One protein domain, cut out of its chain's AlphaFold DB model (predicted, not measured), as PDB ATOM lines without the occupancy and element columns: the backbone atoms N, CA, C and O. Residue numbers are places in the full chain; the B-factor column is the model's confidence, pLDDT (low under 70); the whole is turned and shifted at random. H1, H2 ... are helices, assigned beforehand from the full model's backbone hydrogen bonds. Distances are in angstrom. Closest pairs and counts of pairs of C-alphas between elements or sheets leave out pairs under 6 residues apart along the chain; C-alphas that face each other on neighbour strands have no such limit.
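Overview. This is residues 292 to 404 of the 405 residues of the protein "NUDIX domain-containing protein" of Dehalococcoidia bacterium (UniProt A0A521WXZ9). Long helices H4 and H5 make a V, with H1 rising from the side of H5 and short H2 and H3 packed on H4. Residues 304 to 317 and 392 to 404 stick out. Printed are 113 residues with five named helices, H1 to H5 in order, all helix, loose, with a radius of gyration of the C-alphas of 16.5 A and spans of 52 by 32 by 31 A.

Along the chain. H1, residues 292 to 308, begins with C-alpha 292 at (27.479, 13.744, 81.746). H2 is residues 322 to 329, H3 333 to 343 and H4 354 to 371, 25.0 A long. H5, residues 374 to 402, measures 42.9 A and ends with C-alpha 402 at (18.209, -9.386, 69.800).

Arrangement. H1, with residues 293 to 297 alone, touches H5 about perpendicular at 85 degrees, closest C-alphas Leu 294 and Ala 384, 4.3 A. H4, with residues 364 to 368 alone, touches H2, closest C-alphas Tyr 329 and Arg 368, 6.2 A. Every O i to N i+4 pair is within hydrogen-bond range in H1 to H5.

Size, cuts and confidence. The printed part has no cut. The link H1 to H2 is long, 13 residues. Residues 307 to 322 and 395 to 404 have pLDDT under 70.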
ATOM      1  N   GLU A 292      26.732  14.700  82.579       94.50
ATOM      2  CA  GLU A 292      27.479  13.744  81.746       94.50
ATOM      3  C   GLU A 292      26.900  13.669  80.326       94.50
ATOM      4  O   GLU A 292      27.629  13.715  79.332       94.50
ATOM      5  N   ALA A 293      25.571  13.610  80.207       94.88
ATOM      6  CA  ALA A 293      24.906  13.595  78.910       94.88
ATOM      7  C   ALA A 293      25.098  14.898  78.125       94.88
ATOM      8  O   ALA A 293      25.159  14.863  76.894       94.88
ATOM      9  N   LEU A 294      25.209  16.036  78.817       96.94
ATOM     10  CA  LEU A 294      25.568  17.313  78.206       96.94
ATOM     11  C   LEU A 294      26.970  17.249  77.598       96.94
ATOM     12  O   LEU A 294      27.131  17.581  76.422       96.94
ATOM     13  N   GLN A 295      27.959  16.796  78.376       94.94
ATOM     14  CA  GLN A 295      29.335  16.650  77.897       94.94
ATOM     15  C   GLN A 295      29.394  15.728  76.679       94.94
ATOM     16  O   GLN A 295      29.975  16.104  75.665       94.94
ATOM     17  N   TYR A 296      28.698  14.590  76.719       93.88
ATOM     18  CA  TYR A 296      28.623  13.676  75.581       93.88
ATOM     19  C   TYR A 296      27.938  14.299  74.351       93.88
ATOM     20  O   TYR A 296      28.408  14.141  73.223       93.88
ATOM     21  N   ALA A 297      26.842  15.045  74.533       95.00
ATOM     22  CA  ALA A 297      26.168  15.730  73.428       95.00
ATOM     23  C   ALA A 297      27.103  16.727  72.725       95.00
ATOM     24  O   ALA A 297      27.156  16.774  71.493       95.00
ATOM     25  N   VAL A 298      27.860  17.501  73.505       94.06
ATOM     26  CA  VAL A 298      28.828  18.476  72.988       94.06
ATOM     27  C   VAL A 298      30.046  17.782  72.380       94.06
ATOM     28  O   VAL A 298      30.526  18.210  71.333       94.06
ATOM     29  N   GLU A 299      30.511  16.673  72.951       91.25
ATOM     30  CA  GLU A 299      31.576  15.852  72.369       91.25
ATOM     31  C   GLU A 299      31.199  15.356  70.964       91.25
ATOM     32  O   GLU A 299      31.998  15.452  70.028       91.25
ATOM     33  N   LEU A 300      29.955  14.902  70.771       90.50
ATOM     34  CA  LEU A 300      29.451  14.514  69.452       90.50
ATOM     35  C   LEU A 300      29.409  15.691  68.463       90.50
ATOM     36  O   LEU A 300      29.641  15.484  67.271       90.50
ATOM     37  N   GLU A 301      29.102  16.908  68.919       91.06
ATOM     38  CA  GLU A 301      29.148  18.125  68.094       91.06
ATOM     39  C   GLU A 301      30.591  18.446  67.670       91.06
ATOM     40  O   GLU A 301      30.866  18.566  66.475       91.06
ATOM     41  N   VAL A 302      31.525  18.478  68.625       87.06
ATOM     42  CA  VAL A 302      32.958  18.727  68.385       87.06
ATOM     43  C   VAL A 302      33.554  17.678  67.441       87.06
ATOM     44  O   VAL A 302      34.305  18.005  66.518       87.06
ATOM     45  N   SER A 303      33.201  16.405  67.629       83.38
ATOM     46  CA  SER A 303      33.653  15.306  66.772       83.38
ATOM     47  C   SER A 303      33.169  15.471  65.326       83.38
ATOM     48  O   SER A 303      33.954  15.316  64.385       83.38
ATOM     49  N   LYS A 304      31.906  15.876  65.124       83.12
ATOM     50  CA  LYS A 304      31.357  16.174  63.789       83.12
ATOM     51  C   LYS A 304      32.064  17.355  63.127       83.12
ATOM     52  O   LYS A 304      32.419  17.253  61.957       83.12
ATOM     53  N   GLU A 305      32.293  18.444  63.858       82.94
ATOM     54  CA  GLU A 305      33.010  19.627  63.355       82.94
ATOM     55  C   GLU A 305      34.425  19.255  62.874       82.94
ATOM     56  O   GLU A 305      34.825  19.613  61.764       82.94
ATOM     57  N   ARG A 306      35.153  18.446  63.656       73.81
ATOM     58  CA  ARG A 306      36.492  17.948  63.296       73.81
ATOM     59  C   ARG A 306      36.475  17.019  62.082       73.81
ATOM     60  O   ARG A 306      37.362  17.112  61.233       73.81
ATOM     61  N   HIS A 307      35.470  16.149  61.977       65.44
ATOM     62  CA  HIS A 307      35.328  15.233  60.843       65.44
ATOM     63  C   HIS A 307      35.050  15.980  59.529       65.44
ATOM     64  O   HIS A 307      35.612  15.634  58.494       65.44
ATOM     65  N   VAL A 308      34.245  17.047  59.576       65.50
ATOM     66  CA  VAL A 308      33.996  17.931  58.423       65.50
ATOM     67  C   VAL A 308      35.251  18.730  58.041       65.50
ATOM     68  O   VAL A 308      35.469  18.997  56.861       65.50
ATOM     69  N   ALA A 309      36.107  19.071  59.008       61.19
ATOM     70  CA  ALA A 309      37.311  19.876  58.795       61.19
ATOM     71  C   ALA A 309      38.548  19.104  58.271       61.19
ATOM     72  O   ALA A 309      39.587  19.724  58.055       61.19
ATOM     73  N   ASN A 310      38.473  17.782  58.045       52.88
ATOM     74  CA  ASN A 310      39.570  16.950  57.508       52.88
ATOM     75  C   ASN A 310      40.922  17.058  58.264       52.88
ATOM     76  O   ASN A 310      41.981  16.769  57.704       52.88
ATOM     77  N   MET A 311      40.914  17.436  59.546       56.22
ATOM     78  CA  MET A 311      42.123  17.457  60.377       56.22
ATOM     79  C   MET A 311      42.428  16.053  60.923       56.22
ATOM     80  O   MET A 311      41.697  15.525  61.759       56.22
ATOM     81  N   ARG A 312      43.539  15.454  60.477       47.97
ATOM     82  CA  ARG A 312      44.237  14.361  61.180       47.97
ATOM     83  C   ARG A 312      45.467  14.950  61.877       47.97
ATOM     84  O   ARG A 312      46.291  15.511  61.168       47.97
ATOM     85  N   ASP A 313      45.608  14.783  63.195       52.00
ATOM     86  CA  ASP A 313      46.703  13.994  63.806       52.00
ATOM     87  C   ASP A 313      46.528  13.833  65.346       52.00
ATOM     88  O   ASP A 313      45.807  14.620  65.960       52.00
ATOM     89  N   PRO A 314      47.137  12.791  65.961       49.53
ATOM     90  CA  PRO A 314      46.855  12.206  67.259       49.53
ATOM     91  C   PRO A 314      47.873  12.614  68.337       49.53
ATOM     92  O   PRO A 314      48.909  13.206  68.048       49.53
ATOM     93  N   ARG A 315      47.629  12.111  69.556       45.41
ATOM     94  CA  ARG A 315      48.479  12.137  70.767       45.41
ATOM     95  C   ARG A 315      48.178  13.275  71.744       45.41
ATOM     96  O   ARG A 315      48.993  14.165  71.936       45.41
ATOM     97  N   SER A 316      47.066  13.135  72.457       43.38
ATOM     98  CA  SER A 316      46.994  13.249  73.924       43.38
ATOM     99  C   SER A 316      45.530  13.104  74.339       43.38
ATOM    100  O   SER A 316      44.646  13.694  73.725       43.38
ATOM    101  N   GLY A 317      45.252  12.275  75.346       48.28
ATOM    102  CA  GLY A 317      43.887  12.052  75.842       48.28
ATOM    103  C   GLY A 317      43.209  13.320  76.379       48.28
ATOM    104  O   GLY A 317      41.987  13.375  76.399       48.28
ATOM    105  N   ASP A 318      43.983  14.356  76.727       45.69
ATOM    106  CA  ASP A 318      43.463  15.629  77.242       45.69
ATOM    107  C   ASP A 318      43.025  16.620  76.145       45.69
ATOM    108  O   ASP A 318      42.018  17.306  76.309       45.69
ATOM    109  N   ALA A 319      43.666  16.635  74.965       48.94
ATOM    110  CA  ALA A 319      43.313  17.566  73.875       48.94
ATOM    111  C   ALA A 319      41.953  17.261  73.201       48.94
ATOM    112  O   ALA A 319      41.461  18.015  72.347       48.94
ATOM    113  N   VAL A 320      41.338  16.124  73.545       53.41
ATOM    114  CA  VAL A 320      39.991  15.748  73.092       53.41
ATOM    115  C   VAL A 320      38.911  16.392  73.968       53.41
ATOM    116  O   VAL A 320      37.869  16.761  73.430       53.41
ATOM    117  N   LEU A 321      39.170  16.585  75.267       57.56
ATOM    118  CA  LEU A 321      38.177  17.060  76.234       57.56
ATOM    119  C   LEU A 321      38.159  18.584  76.394       57.56
ATOM    120  O   LEU A 321      37.093  19.133  76.658       57.56
ATOM    121  N   ASP A 322      39.271  19.291  76.180       68.56
ATOM    122  CA  ASP A 322      39.298  20.752  76.363       68.56
ATOM    123  C   ASP A 322      38.230  21.518  75.553       68.56
ATOM    124  O   ASP A 322      37.522  22.319  76.159       68.56
ATOM    125  N   PRO A 323      37.966  21.226  74.259       84.81
ATOM    126  CA  PRO A 323      36.926  21.943  73.513       84.81
ATOM    127  C   PRO A 323      35.507  21.715  74.050       84.81
ATOM    128  O   PRO A 323      34.626  22.545  73.841       84.81
ATOM    129  N   VAL A 324      35.260  20.578  74.708       91.75
ATOM    130  CA  VAL A 324      33.960  20.279  75.324       91.75
ATOM    131  C   VAL A 324      33.782  21.134  76.574       91.75
ATOM    132  O   VAL A 324      32.756  21.796  76.725       91.75
ATOM    133  N   TYR A 325      34.800  21.167  77.437       93.75
ATOM    134  CA  TYR A 325      34.764  21.927  78.685       93.75
ATOM    135  C   TYR A 325      34.752  23.434  78.426       93.75
ATOM    136  O   TYR A 325      33.942  24.141  79.020       93.75
ATOM    137  N   GLU A 326      35.540  23.919  77.469       92.56
ATOM    138  CA  GLU A 326      35.513  25.322  77.049       92.56
ATOM    139  C   GLU A 326      34.138  25.721  76.503       92.56
ATOM    140  O   GLU A 326      33.647  26.806  76.791       92.56
ATOM    141  N   ARG A 327      33.458  24.841  75.760       93.62
ATOM    142  CA  ARG A 327      32.141  25.160  75.189       93.62
ATOM    143  C   ARG A 327      31.003  25.126  76.204       93.62
ATOM    144  O   ARG A 327      29.985  25.776  75.972       93.62
ATOM    145  N   ILE A 328      31.133  24.377  77.297       95.31
ATOM    146  CA  ILE A 328      30.089  24.272  78.328       95.31
ATOM    147  C   ILE A 328      30.352  25.245  79.485       95.31
ATOM    148  O   ILE A 328      29.429  25.920  79.932       95.31
ATOM    149  N   TYR A 329      31.600  25.332  79.943       95.25
ATOM    150  CA  TYR A 329      32.006  26.003  81.184       95.25
ATOM    151  C   TYR A 329      32.909  27.225  80.961       95.25
ATOM    152  O   TYR A 329      33.350  27.835  81.935       95.25
ATOM    153  N   ASP A 330      33.225  27.555  79.704       94.12
ATOM    154  CA  ASP A 330      34.129  28.644  79.300       94.12
ATOM    155  C   ASP A 330      35.555  28.519  79.867       94.12
ATOM    156  O   ASP A 330      36.303  29.497  79.925       94.12
ATOM    157  N   ARG A 331      35.949  27.308  80.286       94.38
ATOM    158  CA  ARG A 331      37.271  27.013  80.849       94.38
ATOM    159  C   ARG A 331      37.772  25.609  80.494       94.38
ATOM    160  O   ARG A 331      36.950  24.706  80.337       94.38
ATOM    161  N   PRO A 332      39.101  25.399  80.443       92.31
ATOM    162  CA  PRO A 332      39.690  24.080  80.225       92.31
ATOM    163  C   PRO A 332      39.384  23.109  81.369       92.31
ATOM    164  O   PRO A 332      39.179  23.511  82.522       92.31
ATOM    165  N   ARG A 333      39.439  21.804  81.085       91.62
ATOM    166  CA  ARG A 333      39.153  20.770  82.094       91.62
ATOM    167  C   ARG A 333      40.158  20.794  83.243       91.62
ATOM    168  O   ARG A 333      39.760  20.673  84.400       91.62
ATOM    169  N   ALA A 334      41.448  20.920  82.931       89.69
ATOM    170  CA  ALA A 334      42.528  20.875  83.924       89.69
ATOM    171  C   ALA A 334      42.375  21.971  84.992       89.69
ATOM    172  O   ALA A 334      42.574  21.737  86.182       89.69
ATOM    173  N   ASP A 335      41.953  23.141  84.538       92.94
ATOM    174  CA  ASP A 335      41.700  24.345  85.312       92.94
ATOM    175  C   ASP A 335      40.529  24.181  86.291       92.94
ATOM    176  O   ASP A 335      40.648  24.484  87.481       92.94
ATOM    177  N   LEU A 336      39.407  23.652  85.794       95.25
ATOM    178  CA  LEU A 336      38.220  23.350  86.594       95.25
ATOM    179  C   LEU A 336      38.492  22.221  87.594       95.25
ATOM    180  O   LEU A 336      38.087  22.303  88.750       95.25
ATOM    181  N   LEU A 337      39.222  21.184  87.174       94.00
ATOM    182  CA  LEU A 337      39.585  20.062  88.038       94.00
ATOM    183  C   LEU A 337      40.540  20.492  89.159       94.00
ATOM    184  O   LEU A 337      40.394  20.040  90.295       94.00
ATOM    185  N   ALA A 338      41.506  21.366  88.861       92.62
ATOM    186  CA  ALA A 338      42.391  21.937  89.871       92.62
ATOM    187  C   ALA A 338      41.598  22.750  90.902       92.62
ATOM    188  O   ALA A 338      41.776  22.536  92.099       92.62
ATOM    189  N   GLN A 339      40.676  23.604  90.444       95.69
ATOM    190  CA  GLN A 339      39.804  24.376  91.327       95.69
ATOM    191  C   GLN A 339      38.938  23.470  92.216       95.69
ATOM    192  O   GLN A 339      38.928  23.642  93.433       95.69
ATOM    193  N   PHE A 340      38.272  22.466  91.637       96.00
ATOM    194  CA  PHE A 340      37.478  21.489  92.386       96.00
ATOM    195  C   PHE A 340      38.295  20.788  93.477       96.00
ATOM    196  O   PHE A 340      37.828  20.646  94.610       96.00
ATOM    197  N   ARG A 341      39.515  20.341  93.153       95.00
ATOM    198  CA  ARG A 341      40.395  19.658  94.111       95.00
ATOM    199  C   ARG A 341      40.847  20.588  95.227       95.00
ATOM    200  O   ARG A 341      40.834  20.168  96.380       95.00
ATOM    201  N   ASP A 342      41.184  21.832  94.901       94.12
ATOM    202  CA  ASP A 342      41.589  22.832  95.887       94.12
ATOM    203  C   ASP A 342      40.421  23.158  96.848       94.12
ATOM    204  O   ASP A 342      40.594  23.107  98.068       94.12
ATOM    205  N   GLU A 343      39.208  23.388  96.327       94.00
ATOM    206  CA  GLU A 343      37.994  23.633  97.129       94.00
ATOM    207  C   GLU A 343      37.595  22.414  97.978       94.00
ATOM    208  O   GLU A 343      37.224  22.549  99.146       94.00
ATOM    209  N   SER A 344      37.735  21.208  97.421       87.75
ATOM    210  CA  SER A 344      37.405  19.941  98.089       87.75
ATOM    211  C   SER A 344      38.515  19.421  99.006       87.75
ATOM    212  O   SER A 344      38.358  18.348  99.595       87.75
ATOM    213  N   ARG A 345      39.638  20.147  99.115       90.62
ATOM    214  CA  ARG A 345      40.845  19.754  99.866       90.62
ATOM    215  C   ARG A 345      41.378  18.369  99.471       90.62
ATOM    216  O   ARG A 345      41.852  17.610 100.316       90.62
ATOM    217  N   LEU A 346      41.286  18.034  98.188       87.12
ATOM    218  CA  LEU A 346      41.778  16.783  97.621       87.12
ATOM    219  C   LEU A 346      43.213  16.944  97.097       87.12
ATOM    220  O   LEU A 346      43.573  18.004  96.580       87.12
ATOM    221  N   PRO A 347      44.050  15.894  97.186       84.88
ATOM    222  CA  PRO A 347      45.389  15.935  96.625       84.88
ATOM    223  C   PRO A 347      45.342  16.026  95.095       84.88
ATOM    224  O   PRO A 347      44.480  15.447  94.432       84.88
ATOM    225  N   ARG A 348      46.324  16.714  94.512       84.38
ATOM    226  CA  ARG A 348      46.506  16.747  93.058       84.38
ATOM    227  C   ARG A 348      47.139  15.433  92.600       84.38
ATOM    228  O   ARG A 348      48.347  15.250  92.726       84.38
ATOM    229  N   ALA A 349      46.316  14.529  92.083       83.56
ATOM    230  CA  ALA A 349      46.741  13.253  91.511       83.56
ATOM    231  C   ALA A 349      46.646  13.268  89.971       83.56
ATOM    232  O   ALA A 349      45.778  13.949  89.421       83.56
ATOM    233  N   PRO A 350      47.510  12.532  89.247       78.38
ATOM    234  CA  PRO A 350      47.407  12.419  87.790       78.38
ATOM    235  C   PRO A 350      46.159  11.636  87.359       78.38
ATOM    236  O   PRO A 350      45.609  11.876  86.289       78.38
ATOM    237  N   GLU A 351      45.700  10.724  88.210       84.62
ATOM    238  CA  GLU A 351      44.509   9.916  87.988       84.62
ATOM    239  C   GLU A 351      43.306  10.524  88.716       84.62
ATOM    240  O   GLU A 351      43.452  11.273  89.687       84.62
ATOM    241  N   ILE A 352      42.110  10.216  88.218       87.44
ATOM    242  CA  ILE A 352      40.836  10.560  88.847       87.44
ATOM    243  C   ILE A 352      40.061   9.263  89.055       87.44
ATOM    244  O   ILE A 352      39.853   8.496  88.112       87.44
ATOM    245  N   SER A 353      39.665   8.983  90.295       88.06
ATOM    246  CA  SER A 353      38.816   7.819  90.570       88.06
ATOM    247  C   SER A 353      37.401   8.051  90.033       88.06
ATOM    248  O   SER A 353      36.977   9.193  89.873       88.06
ATOM    249  N   LEU A 354      36.624   6.991  89.796       87.00
ATOM    250  CA  LEU A 354      35.225   7.144  89.368       87.00
ATOM    251  C   LEU A 354      34.382   7.914  90.403       87.00
ATOM    252  O   LEU A 354      33.540   8.727  90.029       87.00
ATOM    253  N   ALA A 355      34.626   7.690  91.699       86.06
ATOM    254  CA  ALA A 355      33.953   8.422  92.772       86.06
ATOM    255  C   ALA A 355      34.295   9.919  92.719       86.06
ATOM    256  O   ALA A 355      33.405  10.767  92.729       86.06
ATOM    257  N   GLU A 356      35.579  10.251  92.569       90.75
ATOM    258  CA  GLU A 356      36.029  11.635  92.405       90.75
ATOM    259  C   GLU A 356      35.471  12.274  91.128       90.75
ATOM    260  O   GLU A 356      35.042  13.423  91.167       90.75
ATOM    261  N   LEU A 357      35.408  11.531  90.019       92.56
ATOM    262  CA  LEU A 357      34.823  12.005  88.769       92.56
ATOM    263  C   LEU A 357      33.351  12.387  88.954       92.56
ATOM    264  O   LEU A 357      32.955  13.457  88.511       92.56
ATOM    265  N   ARG A 358      32.552  11.579  89.661       93.56
ATOM    266  CA  ARG A 358      31.140  11.899  89.945       93.56
ATOM    267  C   ARG A 358      30.983  13.139  90.823       93.56
ATOM    268  O   ARG A 358      30.121  13.972  90.551       93.56
ATOM    269  N   ARG A 359      31.840  13.304  91.839       94.44
ATOM    270  CA  ARG A 359      31.882  14.542  92.639       94.44
ATOM    271  C   ARG A 359      32.243  15.748  91.780       94.44
ATOM    272  O   ARG A 359      31.617  16.794  91.907       94.44
ATOM    273  N   PHE A 360      33.224  15.589  90.894       95.94
ATOM    274  CA  PHE A 360      33.631  16.636  89.970       95.94
ATOM    275  C   PHE A 360      32.500  16.994  88.998       95.94
ATOM    276  O   PHE A 360      32.249  18.172  88.786       95.94
ATOM    277  N   MET A 361      31.750  16.013  88.485       96.81
ATOM    278  CA  MET A 361      30.559  16.254  87.663       96.81
ATOM    279  C   MET A 361      29.495  17.062  88.414       96.81
ATOM    280  O   MET A 361      29.032  18.081  87.904       96.81
ATOM    281  N   TYR A 362      29.175  16.677  89.655       96.88
ATOM    282  CA  TYR A 362      28.238  17.435  90.491       96.88
ATOM    283  C   TYR A 362      28.727  18.865  90.768       96.88
ATOM    284  O   TYR A 362      27.954  19.825  90.730       96.88
ATOM    285  N   TRP A 363      30.029  19.029  90.998       97.81
ATOM    286  CA  TRP A 363      30.652  20.340  91.148       97.81
ATOM    287  C   TRP A 363      30.568  21.174  89.862       97.81
ATOM    288  O   TRP A 363      30.226  22.351  89.939       97.81
ATOM    289  N   LEU A 364      30.790  20.584  88.681       97.62
ATOM    290  CA  LEU A 364      30.665  21.265  87.385       97.62
ATOM    291  C   LEU A 364      29.239  21.748  87.124       97.62
ATOM    292  O   LEU A 364      29.054  22.859  86.630       97.62
ATOM    293  N   PHE A 365      28.232  20.961  87.505       97.25
ATOM    294  CA  PHE A 365      26.842  21.407  87.472       97.25
ATOM    295  C   PHE A 365      26.638  22.656  88.340       97.25
ATOM    296  O   PHE A 365      26.126  23.668  87.852       97.25
ATOM    297  N   LYS A 366      27.090  22.629  89.604       96.12
ATOM    298  CA  LYS A 366      27.004  23.789  90.511       96.12
ATOM    299  C   LYS A 366      27.759  24.998  89.952       96.12
ATOM    300  O   LYS A 366      27.228  26.107  89.949       96.12
ATOM    301  N   TYR A 367      28.957  24.777  89.415       97.00
ATOM    302  CA  TYR A 367      29.761  25.797  88.751       97.00
ATOM    303  C   TYR A 367      29.001  26.423  87.575       97.00
ATOM    304  O   TYR A 367      28.909  27.645  87.492       97.00
ATOM    305  N   ARG A 368      28.399  25.615  86.698       96.31
ATOM    306  CA  ARG A 368      27.635  26.085  85.534       96.31
ATOM    307  C   ARG A 368      26.406  26.891  85.945       96.31
ATOM    308  O   ARG A 368      26.154  27.944  85.369       96.31
ATOM    309  N   VAL A 369      25.669  26.441  86.961       94.75
ATOM    310  CA  VAL A 369      24.513  27.176  87.508       94.75
ATOM    311  C   VAL A 369      24.931  28.528  88.095       94.75
ATOM    312  O   VAL A 369      24.200  29.503  87.939       94.75
ATOM    313  N   ALA A 370      26.093  28.598  88.746       94.81
ATOM    314  CA  ALA A 370      26.575  29.819  89.388       94.81
ATOM    315  C   ALA A 370      27.242  30.816  88.422       94.81
ATOM    316  O   ALA A 370      27.181  32.019  88.663       94.81
ATOM    317  N   ASN A 371      27.891  30.335  87.355       94.06
ATOM    318  CA  ASN A 371      28.781  31.156  86.522       94.06
ATOM    319  C   ASN A 371      28.279  31.384  85.087       94.06
ATOM    320  O   ASN A 371      28.808  32.258  84.403       94.06
ATOM    321  N   CYS A 372      27.284  30.634  84.607       92.75
ATOM    322  CA  CYS A 372      26.740  30.810  83.260       92.75
ATOM    323  C   CYS A 372      25.394  31.549  83.267       92.75
ATOM    324  O   CYS A 372      24.606  31.457  84.205       92.75
ATOM    325  N   GLU A 373      25.088  32.221  82.156       93.81
ATOM    326  CA  GLU A 373      23.793  32.873  81.942       93.81
ATOM    327  C   GLU A 373      22.616  31.888  82.122       93.81
ATOM    328  O   GLU A 373      22.628  30.813  81.507       93.81
ATOM    329  N   PRO A 374      21.543  32.241  82.859       93.06
ATOM    330  CA  PRO A 374      20.426  31.327  83.130       93.06
ATOM    331  C   PRO A 374      19.778  30.734  81.869       93.06
ATOM    332  O   PRO A 374      19.374  29.569  81.843       93.06
ATOM    333  N   ALA A 375      19.712  31.516  80.787       93.88
ATOM    334  CA  ALA A 375      19.190  31.056  79.502       93.88
ATOM    335  C   ALA A 375      20.070  29.964  78.866       93.88
ATOM    336  O   ALA A 375      19.541  29.014  78.281       93.88
ATOM    337  N   ARG A 376      21.398  30.075  79.010       94.25
ATOM    338  CA  ARG A 376      22.361  29.061  78.560       94.25
ATOM    339  C   ARG A 376      22.215  27.794  79.394       94.25
ATOM    340  O   ARG A 376      22.015  26.731  78.816       94.25
ATOM    341  N   VAL A 377      22.156  27.923  80.723       92.81
ATOM    342  CA  VAL A 377      21.943  26.791  81.643       92.81
ATOM    343  C   VAL A 377      20.695  25.990  81.260       92.81
ATOM    344  O   VAL A 377      20.771  24.771  81.103       92.81
ATOM    345  N   ALA A 378      19.562  26.663  81.037       91.94
ATOM    346  CA  ALA A 378      18.313  26.017  80.633       91.94
ATOM    347  C   ALA A 378      18.393  25.372  79.235       91.94
ATOM    348  O   ALA A 378      17.818  24.306  79.003       91.94
ATOM    349  N   SER A 379      19.083  26.013  78.286       96.12
ATOM    350  CA  SER A 379      19.303  25.468  76.942       96.12
ATOM    351  C   SER A 379      20.124  24.179  76.983       96.12
ATOM    352  O   SER A 379      19.722  23.175  76.391       96.12
ATOM    353  N   ASP A 380      21.222  24.190  77.730       95.81
ATOM    354  CA  ASP A 380      22.119  23.050  77.892       95.81
ATOM    355  C   ASP A 380      21.423  21.888  78.601       95.81
ATOM    356  O   ASP A 380      21.470  20.756  78.123       95.81
ATOM    357  N   THR A 381      20.659  22.164  79.662       94.38
ATOM    358  CA  THR A 381      19.854  21.135  80.337       94.38
ATOM    359  C   THR A 381      18.850  20.489  79.376       94.38
ATOM    360  O   THR A 381      18.703  19.267  79.364       94.38
ATOM    361  N   ARG A 382      18.193  21.263  78.498       96.31
ATOM    362  CA  ARG A 382      17.311  20.695  77.457       96.31
ATOM    363  C   ARG A 382      18.075  19.840  76.446       96.31
ATOM    364  O   ARG A 382      17.581  18.773  76.081       96.31
ATOM    365  N   LYS A 383      19.257  20.284  76.001       96.44
ATOM    366  CA  LYS A 383      20.129  19.513  75.097       96.44
ATOM    367  C   LYS A 383      20.494  18.164  75.724       96.44
ATOM    368  O   LYS A 383      20.339  17.127  75.083       96.44
ATOM    369  N   ALA A 384      20.906  18.176  76.984       96.06
ATOM    370  CA  ALA A 384      21.286  16.989  77.734       96.06
ATOM    371  C   ALA A 384      20.128  15.994  77.920       96.06
ATOM    372  O   ALA A 384      20.277  14.806  77.638       96.06
ATOM    373  N   LEU A 385      18.941  16.473  78.309       92.31
ATOM    374  CA  LEU A 385      17.744  15.632  78.444       92.31
ATOM    375  C   LEU A 385      17.323  14.997  77.107       92.31
ATOM    376  O   LEU A 385      16.922  13.828  77.062       92.31
ATOM    377  N   ALA A 386      17.442  15.740  76.002       93.69
ATOM    378  CA  ALA A 386      17.201  15.205  74.664       93.69
ATOM    379  C   ALA A 386      18.226  14.118  74.294       93.69
ATOM    380  O   ALA A 386      17.852  13.084  73.731       93.69
ATOM    381  N   GLN A 387      19.499  14.315  74.653       94.31
ATOM    382  CA  GLN A 387      20.556  13.330  74.438       94.31
ATOM    383  C   GLN A 387      20.305  12.040  75.237       94.31
ATOM    384  O   GLN A 387      20.352  10.957  74.650       94.31
ATOM    385  N   LEU A 388      19.950  12.138  76.524       88.00
ATOM    386  CA  LEU A 388      19.565  10.982  77.350       88.00
ATOM    387  C   LEU A 388      18.401  10.204  76.730       88.00
ATOM    388  O   LEU A 388      18.483   8.989  76.544       88.00
ATOM    389  N   SER A 389      17.350  10.914  76.317       86.62
ATOM    390  CA  SER A 389      16.175  10.312  75.672       86.62
ATOM    391  C   SER A 389      16.543   9.560  74.385       86.62
ATOM    392  O   SER A 389      16.014   8.481  74.104       86.62
ATOM    393  N   SER A 390      17.475  10.109  73.600       86.31
ATOM    394  CA  SER A 390      17.982   9.494  72.369       86.31
ATOM    395  C   SER A 390      18.776   8.213  72.647       86.31
ATOM    396  O   SER A 390      18.544   7.182  72.007       86.31
ATOM    397  N   MET A 391      19.666   8.249  73.645       83.00
ATOM    398  CA  MET A 391      20.454   7.090  74.073       83.00
ATOM    399  C   MET A 391      19.547   5.961  74.570       83.00
ATOM    400  O   MET A 391      19.696   4.812  74.154       83.00
ATOM    401  N   GLU A 392      18.535   6.285  75.372       76.94
ATOM    402  CA  GLU A 392      17.549   5.307  75.835       76.94
ATOM    403  C   GLU A 392      16.757   4.671  74.690       76.94
ATOM    404  O   GLU A 392      16.522   3.458  74.685       76.94
ATOM    405  N   ALA A 393      16.338   5.470  73.707       75.38
ATOM    406  CA  ALA A 393      15.627   4.965  72.541       75.38
ATOM    407  C   ALA A 393      16.504   4.020  71.702       75.38
ATOM    408  O   ALA A 393      16.005   3.001  71.212       75.38
ATOM    409  N   ALA A 394      17.798   4.326  71.559       74.50
ATOM    410  CA  ALA A 394      18.759   3.476  70.859       74.50
ATOM    411  C   ALA A 394      18.943   2.124  71.566       74.50
ATOM    412  O   ALA A 394      18.817   1.080  70.920       74.50
ATOM    413  N   VAL A 395      19.119   2.134  72.892       68.12
ATOM    414  CA  VAL A 395      19.210   0.913  73.715       68.12
ATOM    415  C   VAL A 395      17.933   0.072  73.594       68.12
ATOM    416  O   VAL A 395      17.995  -1.133  73.367       68.12
ATOM    417  N   ARG A 396      16.741   0.682  73.647       65.38
ATOM    418  CA  ARG A 396      15.471  -0.059  73.482       65.38
ATOM    419  C   ARG A 396      15.341  -0.728  72.109       65.38
ATOM    420  O   ARG A 396      14.723  -1.790  72.007       65.38
ATOM    421  N   ARG A 397      15.865  -0.106  71.046       62.94
ATOM    422  CA  ARG A 397      15.823  -0.659  69.682       62.94
ATOM    423  C   ARG A 397      16.759  -1.855  69.525       62.94
ATOM    424  O   ARG A 397      16.320  -2.855  68.962       62.94
ATOM    425  N   SER A 398      17.984  -1.781  70.049       58.72
ATOM    426  CA  SER A 398      18.940  -2.893  69.974       58.72
ATOM    427  C   SER A 398      18.443  -4.119  70.748       58.72
ATOM    428  O   SER A 398      18.429  -5.218  70.197       58.72
ATOM    429  N   THR A 399      17.900  -3.945  71.960       56.31
ATOM    430  CA  THR A 399      17.345  -5.064  72.749       56.31
ATOM    431  C   THR A 399      16.171  -5.758  72.043       56.31
ATOM    432  O   THR A 399      16.050  -6.978  72.090       56.31
ATOM    433  N   ARG A 400      15.308  -5.011  71.336       55.00
ATOM    434  CA  ARG A 400      14.184  -5.592  70.572       55.00
ATOM    435  C   ARG A 400      14.623  -6.391  69.343       55.00
ATOM    436  O   ARG A 400      13.878  -7.272  68.922       55.00
ATOM    437  N   GLN A 401      15.771  -6.068  68.751       46.09
ATOM    438  CA  GLN A 401      16.320  -6.816  67.617       46.09
ATOM    439  C   GLN A 401      16.950  -8.140  68.062       46.09
ATOM    440  O   GLN A 401      16.776  -9.134  67.370       46.09
ATOM    441  N   VAL A 402      17.588  -8.173  69.236       46.75
ATOM    442  CA  VAL A 402      18.209  -9.386  69.800       46.75
ATOM    443  C   VAL A 402      17.174 -10.424  70.252       46.75
ATOM    444  O   VAL A 402      17.404 -11.607  70.088       46.75
ATOM    445  N   VAL A 403      16.011 -10.006  70.765       44.03
ATOM    446  CA  VAL A 403      14.941 -10.928  71.225       44.03
ATOM    447  C   VAL A 403      14.098 -11.501  70.067       44.03
ATOM    448  O   VAL A 403      13.297 -12.410  70.265       44.03
ATOM    449  N   ARG A 404      14.221 -10.946  68.852       42.09
ATOM    450  CA  ARG A 404      13.486 -11.396  67.653       42.09
ATOM    451  C   ARG A 404      14.303 -12.302  66.724       42.09
ATOM    452  O   ARG A 404      13.716 -12.833  65.782       42.09
TER     453      ARG A 404